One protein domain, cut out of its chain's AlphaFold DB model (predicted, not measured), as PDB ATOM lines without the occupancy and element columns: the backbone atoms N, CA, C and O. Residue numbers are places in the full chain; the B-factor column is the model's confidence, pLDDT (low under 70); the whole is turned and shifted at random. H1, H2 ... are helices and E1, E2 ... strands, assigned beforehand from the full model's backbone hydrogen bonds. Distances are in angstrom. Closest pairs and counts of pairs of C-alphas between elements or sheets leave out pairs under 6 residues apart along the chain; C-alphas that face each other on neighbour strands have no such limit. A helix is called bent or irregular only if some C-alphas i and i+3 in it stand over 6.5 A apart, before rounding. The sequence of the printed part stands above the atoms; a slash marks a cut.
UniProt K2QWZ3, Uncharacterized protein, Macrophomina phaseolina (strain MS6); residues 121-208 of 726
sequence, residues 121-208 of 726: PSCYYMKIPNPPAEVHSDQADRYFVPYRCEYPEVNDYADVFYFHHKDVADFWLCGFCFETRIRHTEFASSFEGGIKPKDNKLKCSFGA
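Overview. This is residues 121 to 208 of the 726 residues of an uncharacterized protein of Macrophomina phaseolina (strain MS6) (UniProt K2QWZ3). A small, strongly twisted sheet of three strands, E4, E3 and E5, has one short helix, H2, packed over E3 on one face. A second, very short sheet, E1 and E2, packs on this body through E2, which comes close to E3 and to H2, while the short, irregular H1 only grazes the larger sheet. The printed part has 88 residues, with two named helices and five named strands in the order E1, H1, E2, E3, E4, H2, E5; under half of the residues are in named elements, and the class is mixed, helices and strands. Across the larger sheet the order is E4, E3, E5, and both sheets are antiparallel. The whole is compact, with a radius of gyration of the C-alphas of 11.8 A, and rounded, spanning 30 by 27 by 21 A.

Arrangement. Residues 121 to 122 pair, antiparallel, with residues 125 to 126 of E1, a strand of residues 125 to 127. E1 is the antiparallel neighbour of E2, residues 144 to 146, with N 126 and O 145 within hydrogen-bond range at 2.8 A. H1, residues 137 to 142, stands between them in the chain and only grazes the sheet of E4, residues 168 to 174, E3, residues 160 to 165, and E5, residues 191 to 196. The closest C-alphas of H1 and E5 are those of Gln 139 and Gly 194, 7.5 A apart. The closest C-alphas of E2 and E3 are those of Val 145 and Phe 161, 6.4 A apart, whereas E1 and E3 are apart. E3 and E4 form a hairpin, their directions at 138 degrees, with N 163 and O 173 at 2.9 A and N 173 and O 163 at 2.9 A. H2, residues 175 to 182, is on this sheet at a height over the sheet of 8.4 A; it is over E3 and runs along the strands, at 1 degree to E3 on the local plane. The C-alphas of Tyr 162 and Gly 175, the closest of E3 and H2, are 5.5 A apart, and those of Val 145 and Gly 175, the closest of E2 and H2, are 4.9 A apart. E5 is antiparallel to E3 at 150 degrees, with N 162 and O 194 at 3.1 A and N 194 and O 162 at 3.0 A. E4, H2 and E5 make a split strand-helix-strand unit, two strands running the same way with E3 between them in the sheet, and its crossover is right-handed. In H2 every O i to N i+4 pair is within hydrogen-bond range; in H1 0 of 2 are, beside 1 of 3 O i to N i+3 pairs.

Along the chain. E1 begins at C-alpha 125, at (-27.985, -2.961, -3.149). H1 is irregular, with C-alphas 138 and 141 at 7.5 A. E3 is 17.0 A long from first to last C-alpha, E4 14.9 A and E5 14.8 A, while E1 measures 6.7 A and E2 6.9 A. H1 measures 9.9 A. H2 begins at C-alpha 175, at (-21.641, -1.589, 4.636), and measures 9.8 A. E5 ends at C-alpha 196, at (-17.861, -12.002, 3.616).

Size, cuts and confidence. The two C-alphas farthest apart, those of Cys 123 and Asp 167, are 33.4 A apart. The printed part has no cut. The link from E2 to E3, residues 147 to 159, is long; its residues 154 to 155 pair, antiparallel, with residues 202 to 203 of the unnamed stretch 197 to 208. The mean pLDDT of the printed part is 90.3, and no printed residue is under 70.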
ATOM      1  N   PRO A 121     -28.342   2.258  -7.959       80.00
ATOM      2  CA  PRO A 121     -29.193   1.175  -7.483       80.00
ATOM      3  C   PRO A 121     -28.970  -0.127  -8.261       80.00
ATOM      4  O   PRO A 121     -28.884  -0.137  -9.487       80.00
ATOM      5  N   SER A 122     -28.936  -1.242  -7.540       80.00
ATOM      6  CA  SER A 122     -28.889  -2.601  -8.080       80.00
ATOM      7  C   SER A 122     -29.743  -3.504  -7.187       80.00
ATOM      8  O   SER A 122     -29.263  -4.030  -6.187       80.00
ATOM      9  N   CYS A 123     -31.039  -3.626  -7.498       81.62
ATOM     10  CA  CYS A 123     -32.020  -4.341  -6.665       81.62
ATOM     11  C   CYS A 123     -31.964  -3.882  -5.193       81.62
ATOM     12  O   CYS A 123     -32.174  -2.695  -4.939       81.62
ATOM     13  N   TYR A 124     -31.684  -4.762  -4.225       82.44
ATOM     14  CA  TYR A 124     -31.544  -4.407  -2.802       82.44
ATOM     15  C   TYR A 124     -30.137  -3.900  -2.411       82.44
ATOM     16  O   TYR A 124     -29.789  -3.816  -1.236       82.44
ATOM     17  N   TYR A 125     -29.324  -3.494  -3.382       85.50
ATOM     18  CA  TYR A 125     -27.985  -2.961  -3.149       85.50
ATOM     19  C   TYR A 125     -27.764  -1.649  -3.874       85.50
ATOM     20  O   TYR A 125     -28.515  -1.252  -4.768       85.50
ATOM     21  N   MET A 126     -26.689  -0.982  -3.486       87.00
ATOM     22  CA  MET A 126     -26.185   0.217  -4.125       87.00
ATOM     23  C   MET A 126     -24.700   0.033  -4.401       87.00
ATOM     24  O   MET A 126     -23.934  -0.346  -3.511       87.00
ATOM     25  N   LYS A 127     -24.293   0.302  -5.643       88.88
ATOM     26  CA  LYS A 127     -22.877   0.376  -6.004       88.88
ATOM     27  C   LYS A 127     -22.337   1.732  -5.585       88.88
ATOM     28  O   LYS A 127     -22.863   2.744  -6.044       88.88
ATOM     29  N   ILE A 128     -21.288   1.757  -4.771       89.81
ATOM     30  CA  ILE A 128     -20.648   3.007  -4.352       89.81
ATOM     31  C   ILE A 128     -19.487   3.304  -5.313       89.81
ATOM     32  O   ILE A 128     -18.594   2.470  -5.445       89.81
ATOM     33  N   PRO A 129     -19.478   4.457  -6.011       86.00
ATOM     34  CA  PRO A 129     -18.504   4.724  -7.072       86.00
ATOM     35  C   PRO A 129     -17.074   4.904  -6.549       86.00
ATOM     36  O   PRO A 129     -16.126   4.552  -7.241       86.00
ATOM     37  N   ASN A 130     -16.933   5.424  -5.327       88.12
ATOM     38  CA  ASN A 130     -15.651   5.661  -4.673       88.12
ATOM     39  C   ASN A 130     -15.582   4.808  -3.399       88.12
ATOM     40  O   ASN A 130     -16.109   5.241  -2.367       88.12
ATOM     41  N   PRO A 131     -14.988   3.606  -3.446       90.31
ATOM     42  CA  PRO A 131     -14.799   2.772  -2.263       90.31
ATOM     43  C   PRO A 131     -13.918   3.470  -1.207       90.31
ATOM     44  O   PRO A 131     -13.045   4.263  -1.569       90.31
ATOM     45  N   PRO A 132     -14.162   3.239   0.094       90.19
ATOM     46  CA  PRO A 132     -13.365   3.810   1.179       90.19
ATOM     47  C   PRO A 132     -11.972   3.155   1.275       90.19
ATOM     48  O   PRO A 132     -11.757   2.063   0.754       90.19
ATOM     49  N   ALA A 133     -11.022   3.811   1.952       90.00
ATOM     50  CA  ALA A 133      -9.647   3.306   2.098       90.00
ATOM     51  C   ALA A 133      -9.567   2.036   2.965       90.00
ATOM     52  O   ALA A 133      -8.611   1.270   2.879       90.00
ATOM     53  N   GLU A 134     -10.591   1.813   3.786       92.31
ATOM     54  CA  GLU A 134     -10.789   0.645   4.639       92.31
ATOM     55  C   GLU A 134     -11.187  -0.617   3.851       92.31
ATOM     56  O   GLU A 134     -11.298  -1.694   4.438       92.31
ATOM     57  N   VAL A 135     -11.413  -0.498   2.537       90.38
ATOM     58  CA  VAL A 135     -11.664  -1.615   1.619       90.38
ATOM     59  C   VAL A 135     -10.400  -1.910   0.818       90.38
ATOM     60  O   VAL A 135      -9.792  -1.014   0.231       90.38
ATOM     61  N   HIS A 136     -10.023  -3.187   0.748       88.62
ATOM     62  CA  HIS A 136      -8.878  -3.612  -0.050       88.62
ATOM     63  C   HIS A 136      -9.071  -3.305  -1.546       88.62
ATOM     64  O   HIS A 136     -10.150  -3.497  -2.115       88.62
ATOM     65  N   SER A 137      -8.005  -2.836  -2.203       85.69
ATOM     66  CA  SER A 137      -8.048  -2.349  -3.590       85.69
ATOM     67  C   SER A 137      -8.455  -3.409  -4.617       85.69
ATOM     68  O   SER A 137      -9.003  -3.065  -5.659       85.69
ATOM     69  N   ASP A 138      -8.199  -4.685  -4.334       89.38
ATOM     70  CA  ASP A 138      -8.585  -5.835  -5.161       89.38
ATOM     71  C   ASP A 138     -10.088  -6.160  -5.093       89.38
ATOM     72  O   ASP A 138     -10.578  -6.946  -5.899       89.38
ATOM     73  N   GLN A 139     -10.822  -5.559  -4.152       88.50
ATOM     74  CA  GLN A 139     -12.267  -5.748  -3.973       88.50
ATOM     75  C   GLN A 139     -13.082  -4.474  -4.252       88.50
ATOM     76  O   GLN A 139     -14.310  -4.478  -4.134       88.50
ATOM     77  N   ALA A 140     -12.413  -3.375  -4.611       85.81
ATOM     78  CA  ALA A 140     -13.004  -2.052  -4.793       85.81
ATOM     79  C   ALA A 140     -14.103  -2.022  -5.877       85.81
ATOM     80  O   ALA A 140     -15.141  -1.382  -5.712       85.81
ATOM     81  N   ASP A 141     -13.921  -2.754  -6.973       85.75
ATOM     82  CA  ASP A 141     -14.877  -2.867  -8.084       85.75
ATOM     83  C   ASP A 141     -16.185  -3.584  -7.698       85.75
ATOM     84  O   ASP A 141     -17.243  -3.345  -8.299       85.75
ATOM     85  N   ARG A 142     -16.105  -4.424  -6.662       86.88
ATOM     86  CA  ARG A 142     -17.194  -5.199  -6.063       86.88
ATOM     87  C   ARG A 142     -17.781  -4.534  -4.820       86.88
ATOM     88  O   ARG A 142     -18.532  -5.183  -4.090       86.88
ATOM     89  N   TYR A 143     -17.473  -3.263  -4.565       90.69
ATOM     90  CA  TYR A 143     -17.980  -2.551  -3.399       90.69
ATOM     91  C   TYR A 143     -19.462  -2.169  -3.555       90.69
ATOM     92  O   TYR A 143     -19.832  -1.122  -4.094       90.69
ATOM     93  N   PHE A 144     -20.319  -3.070  -3.076       89.38
ATOM     94  CA  PHE A 144     -21.760  -2.889  -2.971       89.38
ATOM     95  C   PHE A 144     -22.183  -2.932  -1.508       89.38
ATOM     96  O   PHE A 144     -21.742  -3.792  -0.741       89.38
ATOM     97  N   VAL A 145     -23.084  -2.027  -1.145       89.44
ATOM     98  CA  VAL A 145     -23.665  -1.950   0.197       89.44
ATOM     99  C   VAL A 145     -25.182  -2.108   0.108       89.44
ATOM    100  O   VAL A 145     -25.769  -1.746  -0.918       89.44
ATOM    101  N   PRO A 146     -25.842  -2.667   1.134       87.94
ATOM    102  CA  PRO A 146     -27.298  -2.760   1.135       87.94
ATOM    103  C   PRO A 146     -27.930  -1.359   1.149       87.94
ATOM    104  O   PRO A 146     -27.331  -0.408   1.653       87.94
ATOM    105  N   TYR A 147     -29.142  -1.218   0.602       83.31
ATOM    106  CA  TYR A 147     -29.854   0.078   0.556       83.31
ATOM    107  C   TYR A 147     -30.238   0.628   1.934       83.31
ATOM    108  O   TYR A 147     -30.464   1.826   2.075       83.31
ATOM    109  N   ARG A 148     -30.318  -0.247   2.938       86.50
ATOM    110  CA  ARG A 148     -30.540   0.090   4.343       86.50
ATOM    111  C   ARG A 148     -29.834  -0.913   5.244       86.50
ATOM    112  O   ARG A 148     -29.408  -1.977   4.803       86.50
ATOM    113  N   CYS A 149     -29.753  -0.597   6.528       89.31
ATOM    114  CA  CYS A 149     -29.417  -1.595   7.531       89.31
ATOM    115  C   CYS A 149     -30.618  -2.523   7.753       89.31
ATOM    116  O   CYS A 149     -31.714  -2.049   8.042       89.31
ATOM    117  N   GLU A 150     -30.398  -3.832   7.652       85.25
ATOM    118  CA  GLU A 150     -31.430  -4.851   7.881       85.25
ATOM    119  C   GLU A 150     -31.453  -5.370   9.323       85.25
ATOM    120  O   GLU A 150     -32.095  -6.370   9.594       85.25
ATOM    121  N   TYR A 151     -30.768  -4.718  10.269       87.94
ATOM    122  CA  TYR A 151     -30.823  -5.113  11.681       87.94
ATOM    123  C   TYR A 151     -32.280  -5.329  12.158       87.94
ATOM    124  O   TYR A 151     -33.133  -4.478  11.884       87.94
ATOM    125  N   PRO A 152     -32.561  -6.407  12.920       84.56
ATOM    126  CA  PRO A 152     -31.621  -7.399  13.461       84.56
ATOM    127  C   PRO A 152     -31.376  -8.618  12.557       84.56
ATOM    128  O   PRO A 152     -30.812  -9.606  13.030       84.56
ATOM    129  N   GLU A 153     -31.790  -8.561  11.294       82.81
ATOM    130  CA  GLU A 153     -31.759  -9.698  10.378       82.81
ATOM    131  C   GLU A 153     -30.340 -10.164  10.051       82.81
ATOM    132  O   GLU A 153     -29.363  -9.401  10.006       82.81
ATOM    133  N   VAL A 154     -30.259 -11.469   9.820       85.62
ATOM    134  CA  VAL A 154     -29.065 -12.164   9.360       85.62
ATOM    135  C   VAL A 154     -29.014 -12.100   7.836       85.62
ATOM    136  O   VAL A 154     -30.006 -12.359   7.159       85.62
ATOM    137  N   ASN A 155     -27.839 -11.806   7.286       82.44
ATOM    138  CA  ASN A 155     -27.564 -12.016   5.874       82.44
ATOM    139  C   ASN A 155     -26.983 -13.419   5.684       82.44
ATOM    140  O   ASN A 155     -25.816 -13.669   5.997       82.44
ATOM    141  N   ASP A 156     -27.813 -14.330   5.181       80.25
ATOM    142  CA  ASP A 156     -27.406 -15.673   4.757       80.25
ATOM    143  C   ASP A 156     -27.591 -15.918   3.253       80.25
ATOM    144  O   ASP A 156     -27.508 -17.050   2.765       80.25
ATOM    145  N   TYR A 157     -27.819 -14.842   2.499       76.00
ATOM    146  CA  TYR A 157     -28.283 -14.919   1.122       76.00
ATOM    147  C   TYR A 157     -27.278 -14.391   0.094       76.00
ATOM    148  O   TYR A 157     -27.369 -14.800  -1.066       76.00
ATOM    149  N   ALA A 158     -26.308 -13.551   0.478       79.75
ATOM    150  CA  ALA A 158     -25.306 -13.050  -0.461       79.75
ATOM    151  C   ALA A 158     -23.946 -12.729   0.150       79.75
ATOM    152  O   ALA A 158     -23.817 -12.373   1.319       79.75
ATOM    153  N   ASP A 159     -22.935 -12.818  -0.711       87.19
ATOM    154  CA  ASP A 159     -21.577 -12.412  -0.393       87.19
ATOM    155  C   ASP A 159     -21.479 -10.893  -0.520       87.19
ATOM    156  O   ASP A 159     -21.534 -10.339  -1.623       87.19
ATOM    157  N   VAL A 160     -21.373 -10.209   0.615       87.25
ATOM    158  CA  VAL A 160     -21.456  -8.744   0.675       87.25
ATOM    159  C   VAL A 160     -20.394  -8.164   1.591       87.25
ATOM    160  O   VAL A 160     -19.749  -8.871   2.367       87.25
ATOM    161  N   PHE A 161     -20.215  -6.850   1.504       92.00
ATOM    162  CA  PHE A 161     -19.282  -6.136   2.358       92.00
ATOM    163  C   PHE A 161     -19.790  -6.008   3.793       92.00
ATOM    164  O   PHE A 161     -20.840  -5.412   4.061       92.00
ATOM    165  N   TYR A 162     -18.967  -6.506   4.711       94.94
ATOM    166  CA  TYR A 162     -19.075  -6.259   6.140       94.94
ATOM    167  C   TYR A 162     -17.808  -5.581   6.642       94.94
ATOM    168  O   TYR A 162     -16.719  -5.784   6.103       94.94
ATOM    169  N   PHE A 163     -17.976  -4.796   7.698       96.62
ATOM    170  CA  PHE A 163     -16.899  -4.143   8.423       96.62
ATOM    171  C   PHE A 163     -16.874  -4.649   9.864       96.62
ATOM    172  O   PHE A 163     -17.892  -5.109  10.390       96.62
ATOM    173  N   HIS A 164     -15.719  -4.535  10.505       96.50
ATOM    174  CA  HIS A 164     -15.566  -4.746  11.941       96.50
ATOM    175  C   HIS A 164     -14.504  -3.810  12.507       96.50
ATOM    176  O   HIS A 164     -13.693  -3.246  11.771       96.50
ATOM    177  N   HIS A 165     -14.529  -3.622  13.823       96.62
ATOM    178  CA  HIS A 165     -13.488  -2.881  14.523       96.62
ATOM    179  C   HIS A 165     -12.221  -3.744  14.622       96.62
ATOM    180  O   HIS A 165     -12.316  -4.944  14.897       96.62
ATOM    181  N   LYS A 166     -11.035  -3.151  14.449       95.31
ATOM    182  CA  LYS A 166      -9.747  -3.880  14.453       95.31
ATOM    183  C   LYS A 166      -9.480  -4.643  15.754       95.31
ATOM    184  O   LYS A 166      -8.989  -5.763  15.727       95.31
ATOM    185  N   ASP A 167      -9.882  -4.067  16.885       95.38
ATOM    186  CA  ASP A 167      -9.716  -4.703  18.203       95.38
ATOM    187  C   ASP A 167     -10.835  -5.697  18.576       95.38
ATOM    188  O   ASP A 167     -10.699  -6.421  19.558       95.38
ATOM    189  N   VAL A 168     -11.956  -5.728  17.840       95.62
ATOM    190  CA  VAL A 168     -13.111  -6.595  18.147       95.62
ATOM    191  C   VAL A 168     -13.614  -7.243  16.858       95.62
ATOM    192  O   VAL A 168     -14.664  -6.886  16.324       95.62
ATOM    193  N   ALA A 169     -12.830  -8.190  16.341       92.12
ATOM    194  CA  ALA A 169     -13.027  -8.755  15.006       92.12
ATOM    195  C   ALA A 169     -14.365  -9.488  14.804       92.12
ATOM    196  O   ALA A 169     -14.889  -9.517  13.694       92.12
ATOM    197  N   ASP A 170     -14.955 -10.024  15.875       93.25
ATOM    198  CA  ASP A 170     -16.238 -10.736  15.814       93.25
ATOM    199  C   ASP A 170     -17.462  -9.801  15.859       93.25
ATOM    200  O   ASP A 170     -18.603 -10.259  15.746       93.25
ATOM    201  N   PHE A 171     -17.261  -8.486  16.029       95.25
ATOM    202  CA  PHE A 171     -18.346  -7.506  16.006       95.25
ATOM    203  C   PHE A 171     -18.557  -6.961  14.592       95.25
ATOM    204  O   PHE A 171     -17.884  -6.032  14.141       95.25
ATOM    205  N   TRP A 172     -19.538  -7.532  13.903       95.25
ATOM    206  CA  TRP A 172     -19.830  -7.223  12.507       95.25
ATOM    207  C   TRP A 172     -20.841  -6.088  12.336       95.25
ATOM    208  O   TRP A 172     -21.849  -5.998  13.045       95.25
ATOM    209  N   LEU A 173     -20.612  -5.255  11.323       95.94
ATOM    210  CA  LEU A 173     -21.550  -4.240  10.854       95.94
ATOM    211  C   LEU A 173     -21.651  -4.230   9.326       95.94
ATOM    212  O   LEU A 173     -20.690  -4.531   8.620       95.94
ATOM    213  N   CYS A 174     -22.831  -3.903   8.802       95.12
ATOM    214  CA  CYS A 174     -23.054  -3.877   7.361       95.12
ATOM    215  C   CYS A 174     -22.433  -2.630   6.715       95.12
ATOM    216  O   CYS A 174     -22.282  -1.585   7.355       95.12
ATOM    217  N   GLY A 175     -22.153  -2.719   5.411       94.12
ATOM    218  CA  GLY A 175     -21.641  -1.589   4.636       94.12
ATOM    219  C   GLY A 175     -22.514  -0.330   4.704       94.12
ATOM    220  O   GLY A 175     -21.973   0.767   4.742       94.12
ATOM    221  N   PHE A 176     -23.844  -0.457   4.821       93.12
ATOM    222  CA  PHE A 176     -24.728   0.707   4.967       93.12
ATOM    223  C   PHE A 176     -24.452   1.492   6.256       93.12
ATOM    224  O   PHE A 176     -24.349   2.716   6.223       93.12
ATOM    225  N   CYS A 177     -24.308   0.806   7.396       95.75
ATOM    226  CA  CYS A 177     -23.972   1.458   8.663       95.75
ATOM    227  C   CYS A 177     -22.579   2.086   8.621       95.75
ATOM    228  O   CYS A 177     -22.410   3.192   9.125       95.75
ATOM    229  N   PHE A 178     -21.604   1.420   7.996       96.12
ATOM    230  CA  PHE A 178     -20.272   1.998   7.830       96.12
ATOM    231  C   PHE A 178     -20.335   3.301   7.025       96.12
ATOM    232  O   PHE A 178     -19.923   4.351   7.515       96.12
ATOM    233  N   GLU A 179     -20.920   3.252   5.831       94.00
ATOM    234  CA  GLU A 179     -21.012   4.393   4.921       94.00
ATOM    235  C   GLU A 179     -21.771   5.575   5.533       94.00
ATOM    236  O   GLU A 179     -21.315   6.713   5.473       94.00
ATOM    237  N   THR A 180     -22.906   5.312   6.182       92.94
ATOM    238  CA  THR A 180     -23.780   6.382   6.688       92.94
ATOM    239  C   THR A 180     -23.399   6.903   8.072       92.94
ATOM    240  O   THR A 180     -23.786   8.017   8.418       92.94
ATOM    241  N   ARG A 181     -22.684   6.121   8.898       94.12
ATOM    242  CA  ARG A 181     -22.433   6.468  10.313       94.12
ATOM    243  C   ARG A 181     -20.962   6.576  10.694       94.12
ATOM    244  O   ARG A 181     -20.675   7.245  11.682       94.12
ATOM    245  N   ILE A 182     -20.056   5.926   9.962       95.81
ATOM    246  CA  ILE A 182     -18.650   5.762  10.369       95.81
ATOM    247  C   ILE A 182     -17.686   6.420   9.383       95.81
ATOM    248  O   ILE A 182     -16.772   7.119   9.820       95.81
ATOM    249  N   ARG A 183     -17.890   6.244   8.072       93.88
ATOM    250  CA  ARG A 183     -16.952   6.643   7.009       93.88
ATOM    251  C   ARG A 183     -16.463   8.089   7.118       93.88
ATOM    252  O   ARG A 183     -15.303   8.373   6.848       93.88
ATOM    253  N   HIS A 184     -17.346   9.003   7.506       92.75
ATOM    254  CA  HIS A 184     -17.058  10.437   7.589       92.75
ATOM    255  C   HIS A 184     -16.701  10.913   9.005       92.75
ATOM    256  O   HIS A 184     -16.846  12.091   9.323       92.75
ATOM    257  N   THR A 185     -16.248  10.003   9.867       95.44
ATOM    258  CA  THR A 185     -15.864  10.286  11.257       95.44
ATOM    259  C   THR A 185     -14.370  10.043  11.469       95.44
ATOM    260  O   THR A 185     -13.725   9.349  10.686       95.44
ATOM    261  N   GLU A 186     -13.811  10.566  12.563       93.94
ATOM    262  CA  GLU A 186     -12.399  10.343  12.926       93.94
ATOM    263  C   GLU A 186     -12.078   8.874  13.260       93.94
ATOM    264  O   GLU A 186     -10.915   8.474  13.280       93.94
ATOM    265  N   PHE A 187     -13.110   8.047  13.447       96.50
ATOM    266  CA  PHE A 187     -12.989   6.635  13.790       96.50
ATOM    267  C   PHE A 187     -12.970   5.691  12.586       96.50
ATOM    268  O   PHE A 187     -12.777   4.497  12.794       96.50
ATOM    269  N   ALA A 188     -13.157   6.175  11.350       95.69
ATOM    270  CA  ALA A 188     -13.230   5.315  10.161       95.69
ATOM    271  C   ALA A 188     -12.027   4.363  10.047       95.69
ATOM    272  O   ALA A 188     -12.199   3.155   9.903       95.69
ATOM    273  N   SER A 189     -10.825   4.896  10.278       95.62
ATOM    274  CA  SER A 189      -9.570   4.140  10.224       95.62
ATOM    275  C   SER A 189      -9.426   3.036  11.284       95.62
ATOM    276  O   SER A 189      -8.528   2.196  11.170       95.62
ATOM    277  N   SER A 190     -10.294   2.997  12.300       96.06
ATOM    278  CA  SER A 190     -10.343   1.927  13.310       96.06
ATOM    279  C   SER A 190     -11.085   0.679  12.827       96.06
ATOM    280  O   SER A 190     -11.089  -0.342  13.519       96.06
ATOM    281  N   PHE A 191     -11.710   0.748  11.653       96.50
ATOM    282  CA  PHE A 191     -12.452  -0.346  11.047       96.50
ATOM    283  C   PHE A 191     -11.723  -0.894   9.825       96.50
ATOM    284  O   PHE A 191     -10.899  -0.220   9.205       96.50
ATOM    285  N   GLU A 192     -12.039  -2.135   9.482       95.12
ATOM    286  CA  GLU A 192     -11.602  -2.773   8.246       95.12
ATOM    287  C   GLU A 192     -12.771  -3.505   7.592       95.12
ATOM    288  O   GLU A 192     -13.660  -4.024   8.277       95.12
ATOM    289  N   GLY A 193     -12.806  -3.465   6.260       94.50
ATOM    290  CA  GLY A 193     -13.901  -3.975   5.450       94.50
ATOM    291  C   GLY A 193     -13.455  -5.051   4.473       94.50
ATOM    292  O   GLY A 193     -12.367  -4.998   3.902       94.50
ATOM    293  N   GLY A 194     -14.339  -6.011   4.226       93.50
ATOM    294  CA  GLY A 194     -14.125  -7.019   3.196       93.50
ATOM    295  C   GLY A 194     -15.398  -7.768   2.837       93.50
ATOM    296  O   GLY A 194     -16.375  -7.773   3.595       93.50
ATOM    297  N   ILE A 195     -15.377  -8.427   1.681       92.06
ATOM    298  CA  ILE A 195     -16.463  -9.323   1.272       92.06
ATOM    299  C   ILE A 195     -16.481 -10.531   2.204       92.06
ATOM    300  O   ILE A 195     -15.461 -11.200   2.396       92.06
ATOM    301  N   LYS A 196     -17.648 -10.825   2.775       92.31
ATOM    302  CA  LYS A 196     -17.861 -12.002   3.616       92.31
ATOM    303  C   LYS A 196     -18.835 -12.966   2.948       92.31
ATOM    304  O   LYS A 196     -19.844 -12.500   2.420       92.31
ATOM    305  N   PRO A 197     -18.549 -14.282   2.968       90.06
ATOM    306  CA  PRO A 197     -19.459 -15.280   2.429       90.06
ATOM    307  C   PRO A 197     -20.794 -15.287   3.165       90.06
ATOM    308  O   PRO A 197     -20.825 -15.184   4.395       90.06
ATOM    309  N   LYS A 198     -21.882 -15.517   2.430       84.19
ATOM    310  CA  LYS A 198     -23.231 -15.681   2.997       84.19
ATOM    311  C   LYS A 198     -23.323 -16.773   4.069       84.19
ATOM    312  O   LYS A 198     -24.091 -16.666   5.020       84.19
ATOM    313  N   ASP A 199     -22.495 -17.813   3.958       87.38
ATOM    314  CA  ASP A 199     -22.493 -18.954   4.880       87.38
ATOM    315  C   ASP A 199     -22.055 -18.569   6.303       87.38
ATOM    316  O   ASP A 199     -22.354 -19.293   7.257       87.38
ATOM    317  N   ASN A 200     -21.416 -17.403   6.466       87.50
ATOM    318  CA  ASN A 200     -21.057 -16.860   7.773       87.50
ATOM    319  C   ASN A 200     -22.270 -16.347   8.560       87.50
ATOM    320  O   ASN A 200     -22.136 -16.126   9.763       87.50
ATOM    321  N   LYS A 201     -23.436 -16.159   7.917       87.25
ATOM    322  CA  LYS A 201     -24.688 -15.738   8.569       87.25
ATOM    323  C   LYS A 201     -24.504 -14.485   9.423       87.25
ATOM    324  O   LYS A 201     -24.894 -14.433  10.590       87.25
ATOM    325  N   LEU A 202     -23.865 -13.476   8.840       90.12
ATOM    326  CA  LEU A 202     -23.521 -12.254   9.554       90.12
ATOM    327  C   LEU A 202     -24.736 -11.346   9.696       90.12
ATOM    328  O   LEU A 202     -25.525 -11.177   8.771       90.12
ATOM    329  N   LYS A 203     -24.833 -10.666  10.832       91.12
ATOM    330  CA  LYS A 203     -25.824  -9.617  11.076       91.12
ATOM    331  C   LYS A 203     -25.142  -8.304  11.429       91.12
ATOM    332  O   LYS A 203     -24.024  -8.293  11.945       91.12
ATOM    333  N   CYS A 204     -25.816  -7.186  11.181       94.25
ATOM    334  CA  CYS A 204     -25.289  -5.877  11.557       94.25
ATOM    335  C   CYS A 204     -25.548  -5.590  13.041       94.25
ATOM    336  O   CYS A 204     -26.597  -5.059  13.390       94.25
ATOM    337  N   SER A 205     -24.589  -5.880  13.921       93.75
ATOM    338  CA  SER A 205     -24.733  -5.597  15.361       93.75
ATOM    339  C   SER A 205     -24.627  -4.102  15.687       93.75
ATOM    340  O   SER A 205     -25.122  -3.647  16.713       93.75
ATOM    341  N   PHE A 206     -24.030  -3.308  14.793       95.75
ATOM    342  CA  PHE A 206     -23.977  -1.849  14.925       95.75
ATOM    343  C   PHE A 206     -25.334  -1.174  14.680       95.75
ATOM    344  O   PHE A 206     -25.568  -0.075  15.168       95.75
ATOM    345  N   GLY A 207     -26.242  -1.833  13.953       93.44
ATOM    346  CA  GLY A 207     -27.588  -1.323  13.687       93.44
ATOM    347  C   GLY A 207     -28.522  -1.335  14.902       93.44
ATOM    348  O   GLY A 207     -29.647  -0.851  14.796       93.44
ATOM    349  N   ALA A 208     -28.081  -1.881  16.039       93.62
ATOM    350  CA  ALA A 208     -28.869  -1.945  17.262       93.62
ATOM    351  C   ALA A 208     -29.212  -0.540  17.804       93.62
ATOM    352  O   ALA A 208     -28.319   0.311  17.858       93.62
TER     353      ALA A 208